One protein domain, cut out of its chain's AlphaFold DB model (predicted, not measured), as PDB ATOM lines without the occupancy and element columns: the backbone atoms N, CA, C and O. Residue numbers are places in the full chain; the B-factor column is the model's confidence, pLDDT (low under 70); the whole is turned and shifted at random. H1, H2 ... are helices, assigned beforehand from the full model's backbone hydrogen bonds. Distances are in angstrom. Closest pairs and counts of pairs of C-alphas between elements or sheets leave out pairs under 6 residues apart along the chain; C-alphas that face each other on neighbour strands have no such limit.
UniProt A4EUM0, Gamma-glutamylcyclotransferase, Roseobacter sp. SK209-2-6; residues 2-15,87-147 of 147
ATOM      1  N   TRP A   2     -48.064   0.229 -16.313       96.56
ATOM      2  CA  TRP A   2     -48.389   1.331 -15.409       96.56
ATOM      3  C   TRP A   2     -49.905   1.499 -15.233       96.56
ATOM      4  O   TRP A   2     -50.687   1.322 -16.159       96.56
ATOM      5  N   SER A   3     -50.333   1.865 -14.026       95.62
ATOM      6  CA  SER A   3     -51.711   2.231 -13.701       95.62
ATOM      7  C   SER A   3     -51.731   3.597 -13.027       95.62
ATOM      8  O   SER A   3     -51.486   3.721 -11.829       95.62
ATOM      9  N   VAL A   4     -52.053   4.634 -13.797       94.62
ATOM     10  CA  VAL A   4     -52.025   6.039 -13.342       94.62
ATOM     11  C   VAL A   4     -53.377   6.560 -12.838       94.62
ATOM     12  O   VAL A   4     -53.499   7.728 -12.469       94.62
ATOM     13  N   ARG A   5     -54.416   5.714 -12.854       92.56
ATOM     14  CA  ARG A   5     -55.779   6.072 -12.420       92.56
ATOM     15  C   ARG A   5     -56.376   5.085 -11.427       92.56
ATOM     16  O   ARG A   5     -56.925   5.497 -10.411       92.56
ATOM     17  N   TYR A   6     -56.358   3.795 -11.757       93.88
ATOM     18  CA  TYR A   6     -57.143   2.798 -11.026       93.88
ATOM     19  C   TYR A   6     -56.419   2.255  -9.803       93.88
ATOM     20  O   TYR A   6     -57.023   2.171  -8.737       93.88
ATOM     21  N   ARG A   7     -55.147   1.884  -9.957       97.50
ATOM     22  CA  ARG A   7     -54.315   1.306  -8.888       97.50
ATOM     23  C   ARG A   7     -53.130   2.192  -8.504       97.50
ATOM     24  O   ARG A   7     -52.301   1.796  -7.704       97.50
ATOM     25  N   GLY A   8     -53.100   3.405  -9.037       97.50
ATOM     26  CA  GLY A   8     -52.169   4.462  -8.682       97.50
ATOM     27  C   GLY A   8     -52.683   5.804  -9.184       97.50
ATOM     28  O   GLY A   8     -53.829   5.921  -9.630       97.50
ATOM     29  N   THR A   9     -51.814   6.803  -9.136       97.25
ATOM     30  CA  THR A   9     -52.050   8.163  -9.634       97.25
ATOM     31  C   THR A   9     -50.982   8.545 -10.659       97.25
ATOM     32  O   THR A   9     -50.037   7.796 -10.888       97.25
ATOM     33  N   LYS A  10     -51.093   9.725 -11.280       95.25
ATOM     34  CA  LYS A  10     -50.032  10.232 -12.169       95.25
ATOM     35  C   LYS A  10     -48.710  10.473 -11.429       95.25
ATOM     36  O   LYS A  10     -47.652  10.325 -12.023       95.25
ATOM     37  N   GLN A  11     -48.771  10.864 -10.155       96.44
ATOM     38  CA  GLN A  11     -47.600  11.157  -9.324       96.44
ATOM     39  C   GLN A  11     -47.011   9.891  -8.691       96.44
ATOM     40  O   GLN A  11     -45.796   9.770  -8.592       96.44
ATOM     41  N   CYS A  12     -47.873   8.954  -8.290       96.38
ATOM     42  CA  CYS A  12     -47.498   7.673  -7.695       96.38
ATOM     43  C   CYS A  12     -48.182   6.543  -8.483       96.38
ATOM     44  O   CYS A  12     -49.239   6.056  -8.057       96.38
ATOM     45  N   PRO A  13     -47.655   6.173  -9.666       97.56
ATOM     46  CA  PRO A  13     -48.283   5.173 -10.516       97.56
ATOM     47  C   PRO A  13     -48.230   3.792  -9.867       97.56
ATOM     48  O   PRO A  13     -47.265   3.443  -9.195       97.56
ATOM     49  N   GLY A  14     -49.280   3.007 -10.086       98.25
ATOM     50  CA  GLY A  14     -49.324   1.596  -9.727       98.25
ATOM     51  C   GLY A  14     -48.910   0.707 -10.895       98.25
ATOM     52  O   GLY A  14     -48.610   1.185 -11.987       98.25
ATOM     53  N   LEU A  15     -48.963  -0.601 -10.687       98.12
ATOM     54  CA  LEU A  15     -48.746  -1.643 -11.675       98.12
ATOM     55  C   LEU A  15     -49.949  -2.582 -11.757       98.12
ATOM     56  O   LEU A  15     -50.528  -2.997 -10.752       98.12
ATOM     57  N   GLY A  87     -41.664  -1.719 -19.110       91.00
ATOM     58  CA  GLY A  87     -40.482  -2.542 -19.346       91.00
ATOM     59  C   GLY A  87     -40.250  -3.610 -18.277       91.00
ATOM     60  O   GLY A  87     -41.108  -3.905 -17.438       91.00
ATOM     61  N   ALA A  88     -39.045  -4.177 -18.307       88.00
ATOM     62  CA  ALA A  88     -38.594  -5.184 -17.356       88.00
ATOM     63  C   ALA A  88     -38.160  -4.537 -16.027       88.00
ATOM     64  O   ALA A  88     -36.981  -4.272 -15.791       88.00
ATOM     65  N   LEU A  89     -39.128  -4.282 -15.145       95.38
ATOM     66  CA  LEU A  89     -38.857  -3.918 -13.753       95.38
ATOM     67  C   LEU A  89     -38.438  -5.154 -12.950       95.38
ATOM     68  O   LEU A  89     -39.029  -6.225 -13.091       95.38
ATOM     69  N   THR A  90     -37.465  -5.001 -12.048       97.31
ATOM     70  CA  THR A  90     -37.113  -6.072 -11.103       97.31
ATOM     71  C   THR A  90     -38.289  -6.372 -10.169       97.31
ATOM     72  O   THR A  90     -39.081  -5.479  -9.864       97.31
ATOM     73  N   LEU A  91     -38.392  -7.609  -9.670       97.12
ATOM     74  CA  LEU A  91     -39.452  -7.989  -8.724       97.12
ATOM     75  C   LEU A  91     -39.472  -7.094  -7.480       97.12
ATOM     76  O   LEU A  91     -40.546  -6.725  -7.016       97.12
ATOM     77  N   GLU A  92     -38.304  -6.680  -6.980       98.06
ATOM     78  CA  GLU A  92     -38.234  -5.741  -5.856       98.06
ATOM     79  C   GLU A  92     -38.806  -4.368  -6.230       98.06
ATOM     80  O   GLU A  92     -39.613  -3.825  -5.482       98.06
ATOM     81  N   ALA A  93     -38.454  -3.814  -7.396       98.19
ATOM     82  CA  ALA A  93     -39.007  -2.534  -7.840       98.19
ATOM     83  C   ALA A  93     -40.534  -2.611  -8.000       98.19
ATOM     84  O   ALA A  93     -41.250  -1.714  -7.552       98.19
ATOM     85  N   GLN A  94     -41.039  -3.707  -8.573       98.44
ATOM     86  CA  GLN A  94     -42.475  -3.957  -8.677       98.44
ATOM     87  C   GLN A  94     -43.134  -4.030  -7.294       98.44
ATOM     88  O   GLN A  94     -44.156  -3.382  -7.073       98.44
ATOM     89  N   ALA A  95     -42.541  -4.765  -6.348       98.56
ATOM     90  CA  ALA A  95     -43.070  -4.915  -4.996       98.56
ATOM     91  C   ALA A  95     -43.145  -3.573  -4.260       98.56
ATOM     92  O   ALA A  95     -44.169  -3.259  -3.657       98.56
ATOM     93  N   GLN A  96     -42.090  -2.759  -4.356       98.44
ATOM     94  CA  GLN A  96     -42.052  -1.419  -3.771       98.44
ATOM     95  C   GLN A  96     -43.164  -0.537  -4.339       98.44
ATOM     96  O   GLN A  96     -43.898   0.084  -3.577       98.44
ATOM     97  N   ILE A  97     -43.356  -0.520  -5.660       98.56
ATOM     98  CA  ILE A  97     -44.434   0.258  -6.283       98.56
ATOM     99  C   ILE A  97     -45.806  -0.225  -5.793       98.56
ATOM    100  O   ILE A  97     -46.611   0.570  -5.308       98.56
ATOM    101  N   ILE A  98     -46.067  -1.531  -5.871       98.56
ATOM    102  CA  ILE A  98     -47.372  -2.115  -5.538       98.56
ATOM    103  C   ILE A  98     -47.716  -1.940  -4.052       98.56
ATOM    104  O   ILE A  98     -48.881  -1.733  -3.714       98.56
ATOM    105  N   ALA A  99     -46.729  -2.004  -3.157       98.31
ATOM    106  CA  ALA A  99     -46.958  -1.860  -1.722       98.31
ATOM    107  C   ALA A  99     -47.425  -0.448  -1.323       98.31
ATOM    108  O   ALA A  99     -48.164  -0.317  -0.348       98.31
ATOM    109  N   HIS A 100     -47.026   0.584  -2.077       97.88
ATOM    110  CA  HIS A 100     -47.278   1.988  -1.735       97.88
ATOM    111  C   HIS A 100     -48.335   2.668  -2.621       97.88
ATOM    112  O   HIS A 100     -48.948   3.652  -2.203       97.88
ATOM    113  N   ALA A 101     -48.549   2.188  -3.848       98.31
ATOM    114  CA  ALA A 101     -49.473   2.819  -4.782       98.31
ATOM    115  C   ALA A 101     -50.945   2.571  -4.408       98.31
ATOM    116  O   ALA A 101     -51.353   1.483  -3.991       98.31
ATOM    117  N   SER A 102     -51.772   3.598  -4.606       98.31
ATOM    118  CA  SER A 102     -53.224   3.532  -4.455       98.31
ATOM    119  C   SER A 102     -53.888   4.463  -5.462       98.31
ATOM    120  O   SER A 102     -53.388   5.557  -5.732       98.31
ATOM    121  N   GLY A 103     -54.999   4.020  -6.047       97.69
ATOM    122  CA  GLY A 103     -55.740   4.775  -7.056       97.69
ATOM    123  C   GLY A 103     -57.238   4.809  -6.781       97.69
ATOM    124  O   GLY A 103     -57.711   4.478  -5.695       97.69
ATOM    125  N   SER A 104     -58.023   5.180  -7.794       96.81
ATOM    126  CA  SER A 104     -59.479   5.328  -7.669       96.81
ATOM    127  C   SER A 104     -60.230   4.026  -7.365       96.81
ATOM    128  O   SER A 104     -61.402   4.074  -6.999       96.81
ATOM    129  N   ARG A 105     -59.583   2.866  -7.530       96.44
ATOM    130  CA  ARG A 105     -60.110   1.539  -7.170       96.44
ATOM    131  C   ARG A 105     -59.414   0.946  -5.942       96.44
ATOM    132  O   ARG A 105     -59.478  -0.262  -5.750       96.44
ATOM    133  N   GLY A 106     -58.774   1.785  -5.132       97.44
ATOM    134  CA  GLY A 106     -58.110   1.388  -3.895       97.44
ATOM    135  C   GLY A 106     -56.636   1.009  -4.077       97.44
ATOM    136  O   GLY A 106     -56.046   1.281  -5.133       97.44
ATOM    137  N   PRO A 107     -56.040   0.381  -3.047       98.19
ATOM    138  CA  PRO A 107     -54.629   0.014  -3.029       98.19
ATOM    139  C   PRO A 107     -54.245  -0.911  -4.183       98.19
ATOM    140  O   PRO A 107     -55.033  -1.751  -4.640       98.19
ATOM    141  N   ASN A 108     -53.007  -0.793  -4.646       98.62
ATOM    142  CA  ASN A 108     -52.479  -1.689  -5.662       98.62
ATOM    143  C   ASN A 108     -52.210  -3.095  -5.109       98.62
ATOM    144  O   ASN A 108     -52.395  -4.070  -5.836       98.62
ATOM    145  N   SER A 109     -51.832  -3.217  -3.834       98.50
ATOM    146  CA  SER A 109     -51.650  -4.516  -3.174       98.50
ATOM    147  C   SER A 109     -52.926  -5.360  -3.202       98.50
ATOM    148  O   SER A 109     -52.872  -6.554  -3.476       98.50
ATOM    149  N   GLU A 110     -54.092  -4.735  -3.017       98.31
ATOM    150  CA  GLU A 110     -55.387  -5.416  -3.085       98.31
ATOM    151  C   GLU A 110     -55.633  -6.014  -4.477       98.31
ATOM    152  O   GLU A 110     -56.114  -7.140  -4.599       98.31
ATOM    153  N   TYR A 111     -55.251  -5.292  -5.537       98.31
ATOM    154  CA  TYR A 111     -55.283  -5.833  -6.896       98.31
ATOM    155  C   TYR A 111     -54.399  -7.069  -7.029       98.31
ATOM    156  O   TYR A 111     -54.876  -8.085  -7.525       98.31
ATOM    157  N   LEU A 112     -53.146  -6.996  -6.571       98.38
ATOM    158  CA  LEU A 112     -52.216  -8.118  -6.656       98.38
ATOM    159  C   LEU A 112     -52.774  -9.348  -5.928       98.38
ATOM    160  O   LEU A 112     -52.884 -10.408  -6.533       98.38
ATOM    161  N   PHE A 113     -53.198  -9.203  -4.672       98.19
ATOM    162  CA  PHE A 113     -53.695 -10.330  -3.876       98.19
ATOM    163  C   PHE A 113     -54.973 -10.946  -4.452       98.19
ATOM    164  O   PHE A 113     -55.121 -12.168  -4.463       98.19
ATOM    165  N   ASN A 114     -55.889 -10.122  -4.965       97.75
ATOM    166  CA  ASN A 114     -57.098 -10.617  -5.620       97.75
ATOM    167  C   ASN A 114     -56.780 -11.338  -6.935       97.75
ATOM    168  O   ASN A 114     -57.425 -12.341  -7.254       97.75
ATOM    169  N   THR A 115     -55.788 -10.856  -7.684       96.06
ATOM    170  CA  THR A 115     -55.290 -11.513  -8.894       96.06
ATOM    171  C   THR A 115     -54.655 -12.860  -8.558       96.06
ATOM    172  O   THR A 115     -55.096 -13.862  -9.115       96.06
ATOM    173  N   CYS A 116     -53.729 -12.924  -7.594       96.44
ATOM    174  CA  CYS A 116     -53.105 -14.181  -7.165       96.44
ATOM    175  C   CYS A 116     -54.155 -15.209  -6.721       96.44
ATOM    176  O   CYS A 116     -54.182 -16.315  -7.248       96.44
ATOM    177  N   LYS A 117     -55.118 -14.816  -5.873       95.88
ATOM    178  CA  LYS A 117     -56.242 -15.690  -5.474       95.88
ATOM    179  C   LYS A 117     -57.111 -16.152  -6.642       95.88
ATOM    180  O   LYS A 117     -57.792 -17.170  -6.549       95.88
ATOM    181  N   SER A 118     -57.226 -15.359  -7.701       93.88
ATOM    182  CA  SER A 118     -58.042 -15.728  -8.861       93.88
ATOM    183  C   SER A 118     -57.311 -16.711  -9.762       93.88
ATOM    184  O   SER A 118     -57.936 -17.651 -10.229       93.88
ATOM    185  N   ILE A 119     -56.007 -16.523  -9.942       92.62
ATOM    186  CA  ILE A 119     -55.131 -17.410 -10.713       92.62
ATOM    187  C   ILE A 119     -54.957 -18.758  -9.994       92.62
ATOM    188  O   ILE A 119     -55.112 -19.801 -10.619       92.62
ATOM    189  N   GLU A 120     -54.782 -18.752  -8.670       93.06
ATOM    190  CA  GLU A 120     -54.711 -19.970  -7.848       93.06
ATOM    191  C   GLU A 120     -55.998 -20.810  -7.942       93.06
ATOM    192  O   GLU A 120     -55.946 -22.025  -8.092       93.06
ATOM    193  N   ARG A 121     -57.176 -20.167  -7.940       93.75
ATOM    194  CA  ARG A 121     -58.473 -20.852  -8.138       93.75
ATOM    195  C   ARG A 121     -58.641 -21.474  -9.524       93.75
ATOM    196  O   ARG A 121     -59.546 -22.281  -9.708       93.75
ATOM    197  N   LEU A 122     -57.829 -21.050 -10.484       91.19
ATOM    198  CA  LEU A 122     -57.771 -21.605 -11.832       91.19
ATOM    199  C   LEU A 122     -56.663 -22.660 -11.959       91.19
ATOM    200  O   LEU A 122     -56.396 -23.102 -13.066       91.19
ATOM    201  N   GLU A 123     -56.018 -23.036 -10.846       92.88
ATOM    202  CA  GLU A 123     -54.907 -23.996 -10.791       92.88
ATOM    203  C   GLU A 123     -53.708 -23.583 -11.663       92.88
ATOM    204  O   GLU A 123     -52.909 -24.409 -12.107       92.88
ATOM    205  N   ILE A 124     -53.563 -22.276 -11.894       91.50
ATOM    206  CA  ILE A 124     -52.432 -21.695 -12.609       91.50
ATOM    207  C   ILE A 124     -51.374 -21.287 -11.580       91.50
ATOM    208  O   ILE A 124     -51.670 -20.597 -10.605       91.50
ATOM    209  N   PHE A 125     -50.128 -21.684 -11.827       88.75
ATOM    210  CA  PHE A 125     -48.982 -21.346 -10.985       88.75
ATOM    211  C   PHE A 125     -48.071 -20.356 -11.706       88.75
ATOM    212  O   PHE A 125     -47.704 -20.572 -12.863       88.75
ATOM    213  N   ASP A 126     -47.695 -19.282 -11.013       92.81
ATOM    214  CA  ASP A 126     -46.750 -18.275 -11.494       92.81
ATOM    215  C   ASP A 126     -45.798 -17.893 -10.352       92.81
ATOM    216  O   ASP A 126     -46.168 -17.192  -9.405       92.81
ATOM    217  N   GLU A 127     -44.556 -18.375 -10.446       94.06
ATOM    218  CA  GLU A 127     -43.517 -18.173  -9.429       94.06
ATOM    219  C   GLU A 127     -43.238 -16.682  -9.174       94.06
ATOM    220  O   GLU A 127     -43.026 -16.263  -8.032       94.06
ATOM    221  N   ASN A 128     -43.290 -15.848 -10.217       94.19
ATOM    222  CA  ASN A 128     -43.044 -14.417 -10.072       94.19
ATOM    223  C   ASN A 128     -44.156 -13.753  -9.260       94.19
ATOM    224  O   ASN A 128     -43.862 -12.929  -8.393       94.19
ATOM    225  N   LEU A 129     -45.420 -14.116  -9.498       95.94
ATOM    226  CA  LEU A 129     -46.548 -13.610  -8.711       95.94
ATOM    227  C   LEU A 129     -46.497 -14.083  -7.257       95.94
ATOM    228  O   LEU A 129     -46.832 -13.303  -6.362       95.94
ATOM    229  N   GLU A 130     -46.037 -15.309  -6.999       96.06
ATOM    230  CA  GLU A 130     -45.848 -15.828  -5.641       96.06
ATOM    231  C   GLU A 130     -44.766 -15.064  -4.866       96.06
ATOM    232  O   GLU A 130     -44.980 -14.648  -3.720       96.06
ATOM    233  N   ILE A 131     -43.618 -14.814  -5.499       97.81
ATOM    234  CA  ILE A 131     -42.549 -13.994  -4.917       97.81
ATOM    235  C   ILE A 131     -43.061 -12.571  -4.672       97.81
ATOM    236  O   ILE A 131     -42.855 -12.007  -3.592       97.81
ATOM    237  N   LEU A 132     -43.768 -12.000  -5.648       97.94
ATOM    238  CA  LEU A 132     -44.258 -10.630  -5.594       97.94
ATOM    239  C   LEU A 132     -45.297 -10.435  -4.481       97.94
ATOM    240  O   LEU A 132     -45.167  -9.497  -3.695       97.94
ATOM    241  N   GLN A 133     -46.291 -11.323  -4.352       98.12
ATOM    242  CA  GLN A 133     -47.305 -11.221  -3.291       98.12
ATOM    243  C   GLN A 133     -46.689 -11.338  -1.896       98.12
ATOM    244  O   GLN A 133     -47.068 -10.596  -0.982       98.12
ATOM    245  N   LYS A 134     -45.707 -12.234  -1.728       98.25
ATOM    246  CA  LYS A 134     -45.011 -12.408  -0.457       98.25
ATOM    247  C   LYS A 134     -44.250 -11.137  -0.110       98.25
ATOM    248  O   LYS A 134     -44.406 -10.607   0.989       98.25
ATOM    249  N   ARG A 135     -43.489 -10.606  -1.070       98.56
ATOM    250  CA  ARG A 135     -42.665  -9.420  -0.856       98.56
ATOM    251  C   ARG A 135     -43.494  -8.176  -0.546       98.56
ATOM    252  O   ARG A 135     -43.164  -7.436   0.376       98.56
ATOM    253  N   VAL A 136     -44.600  -7.966  -1.261       98.56
ATOM    254  CA  VAL A 136     -45.543  -6.872  -0.973       98.56
ATOM    255  C   VAL A 136     -46.113  -6.998   0.443       98.56
ATOM    256  O   VAL A 136     -46.168  -6.000   1.158       98.56
ATOM    257  N   SER A 137     -46.472  -8.208   0.883       98.12
ATOM    258  CA  SER A 137     -46.980  -8.436   2.244       98.12
ATOM    259  C   SER A 137     -45.944  -8.090   3.321       98.12
ATOM    260  O   SER A 137     -46.273  -7.436   4.308       98.12
ATOM    261  N   GLU A 138     -44.680  -8.477   3.126       98.25
ATOM    262  CA  GLU A 138     -43.579  -8.123   4.036       98.25
ATOM    263  C   GLU A 138     -43.397  -6.605   4.152       98.25
ATOM    264  O   GLU A 138     -43.264  -6.079   5.259       98.25
ATOM    265  N   LEU A 139     -43.428  -5.895   3.020       98.19
ATOM    266  CA  LEU A 139     -43.310  -4.438   2.982       98.19
ATOM    267  C   LEU A 139     -44.469  -3.759   3.722       98.19
ATOM    268  O   LEU A 139     -44.229  -2.862   4.527       98.19
ATOM    269  N   GLN A 140     -45.708  -4.206   3.505       96.31
ATOM    270  CA  GLN A 140     -46.873  -3.643   4.196       96.31
ATOM    271  C   GLN A 140     -46.813  -3.867   5.710       96.31
ATOM    272  O   GLN A 140     -47.085  -2.943   6.476       96.31
ATOM    273  N   ASN A 141     -46.382  -5.050   6.154       94.94
ATOM    274  CA  ASN A 141     -46.216  -5.340   7.578       94.94
ATOM    275  C   ASN A 141     -45.142  -4.455   8.225       94.94
ATOM    276  O   ASN A 141     -45.340  -3.962   9.335       94.94
ATOM    277  N   ALA A 142     -44.027  -4.215   7.529       93.19
ATOM    278  CA  ALA A 142     -42.975  -3.330   8.018       93.19
ATOM    279  C   ALA A 142     -43.462  -1.879   8.170       93.19
ATOM    280  O   ALA A 142     -43.137  -1.235   9.161       93.19
ATOM    281  N   MET A 143     -44.282  -1.374   7.241       89.75
ATOM    282  CA  MET A 143     -44.859  -0.023   7.338       89.75
ATOM    283  C   MET A 143     -45.808   0.123   8.525       89.75
ATOM    284  O   MET A 143     -45.805   1.156   9.187       89.75
ATOM    285  N   VAL A 144     -46.616  -0.902   8.806       86.25
ATOM    286  CA  VAL A 144     -47.516  -0.899   9.968       86.25
ATOM    287  C   VAL A 144     -46.723  -0.909  11.274       86.25
ATOM    288  O   VAL A 144     -47.111  -0.228  12.207       86.25
ATOM    289  N   ALA A 145     -45.597  -1.624  11.336       79.44
ATOM    290  CA  ALA A 145     -44.765  -1.697  12.539       79.44
ATOM    291  C   ALA A 145     -43.998  -0.397  12.868       79.44
ATOM    292  O   ALA A 145     -43.462  -0.275  13.968       79.44
ATOM    293  N   ILE A 146     -43.903   0.540  11.919       74.31
ATOM    294  CA  ILE A 146     -43.194   1.824  12.070       74.31
ATOM    295  C   ILE A 146     -44.154   2.966  12.464       74.31
ATOM    296  O   ILE A 146     -43.691   4.012  12.923       74.31
ATOM    297  N   ASN A 147     -45.467   2.767  12.309       54.56
ATOM    298  CA  ASN A 147     -46.519   3.728  12.667       54.56
ATOM    299  C   ASN A 147     -47.109   3.440  14.051       54.56
ATOM    300  O   ASN A 147     -47.520   4.422  14.710       54.56
TER     301      ASN A 147
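This is residues 2 to 15 and 87 to 147 of the 147 residues of the protein "Gamma-glutamylcyclotransferase" of Roseobacter sp. SK209-2-6 (UniProt A4EUM0). H2 and H3 form a splayed helical hairpin, and H1 packs across H3 and meets the first part of H2, so that the centres of the three helices make a triangle. A looped stretch, residues 2 to 15, folds back on itself beside the link between H1 and H2. The printed part has 75 residues with three named helices, in the order H1, H2, H3, and no named strand: the class is all helix. The whole is compact, with a radius of gyration of the C-alphas of 12.3 A and spans of 35 by 28 by 24 A.

Residues 2 to 3 pair with residues 14 to 15, antiparallel, and residues 102 to 103 likewise with 106 to 107. H1, residues 91 to 100, touches H3, residues 127 to 146, at a steep tilt of 45 degrees, the same way; their closest C-alphas, of Ala 95 and Val 136, are 5.1 A apart. H2, residues 108 to 120, touches H1 with residues 108 to 112 alone, at a steep tilt of 58 degrees, opposite ways; the closest C-alphas, of Ile 98 and Asn 108, are 5.1 A apart. H2 and H3 form a helical hairpin, running opposite ways at 37 degrees, a tilt only just steep. H3 touches H2 with residues 129 to 136 alone, and the closest C-alphas, of Phe 113 and Gln 133, are 6.5 A apart. The helix packing is mostly crossed, with no touching pair at a shallow tilt. Every O i to N i+4 pair is within hydrogen-bond range in H2 and H3; in H1 5 of 6 are.

H1 begins at C-alpha 91, (-39.452, -7.989, -8.724), and is 14.5 A long from first to last C-alpha. H2 is 18.5 A long. H3, the longest at 29.4 A, ends at C-alpha 146, (-43.194, 1.824, 12.070).

The C-alphas farthest apart, of Glu 123 and Asn 147, are 37.3 A apart. Residues 16 to 86 are not printed, and C-alphas 15 and 87 are 11.3 A apart across the cut. The links H1 to H2 and H2 to H3 are short. The mean pLDDT of the printed part is 95.0, and residue 147 alone is under 70.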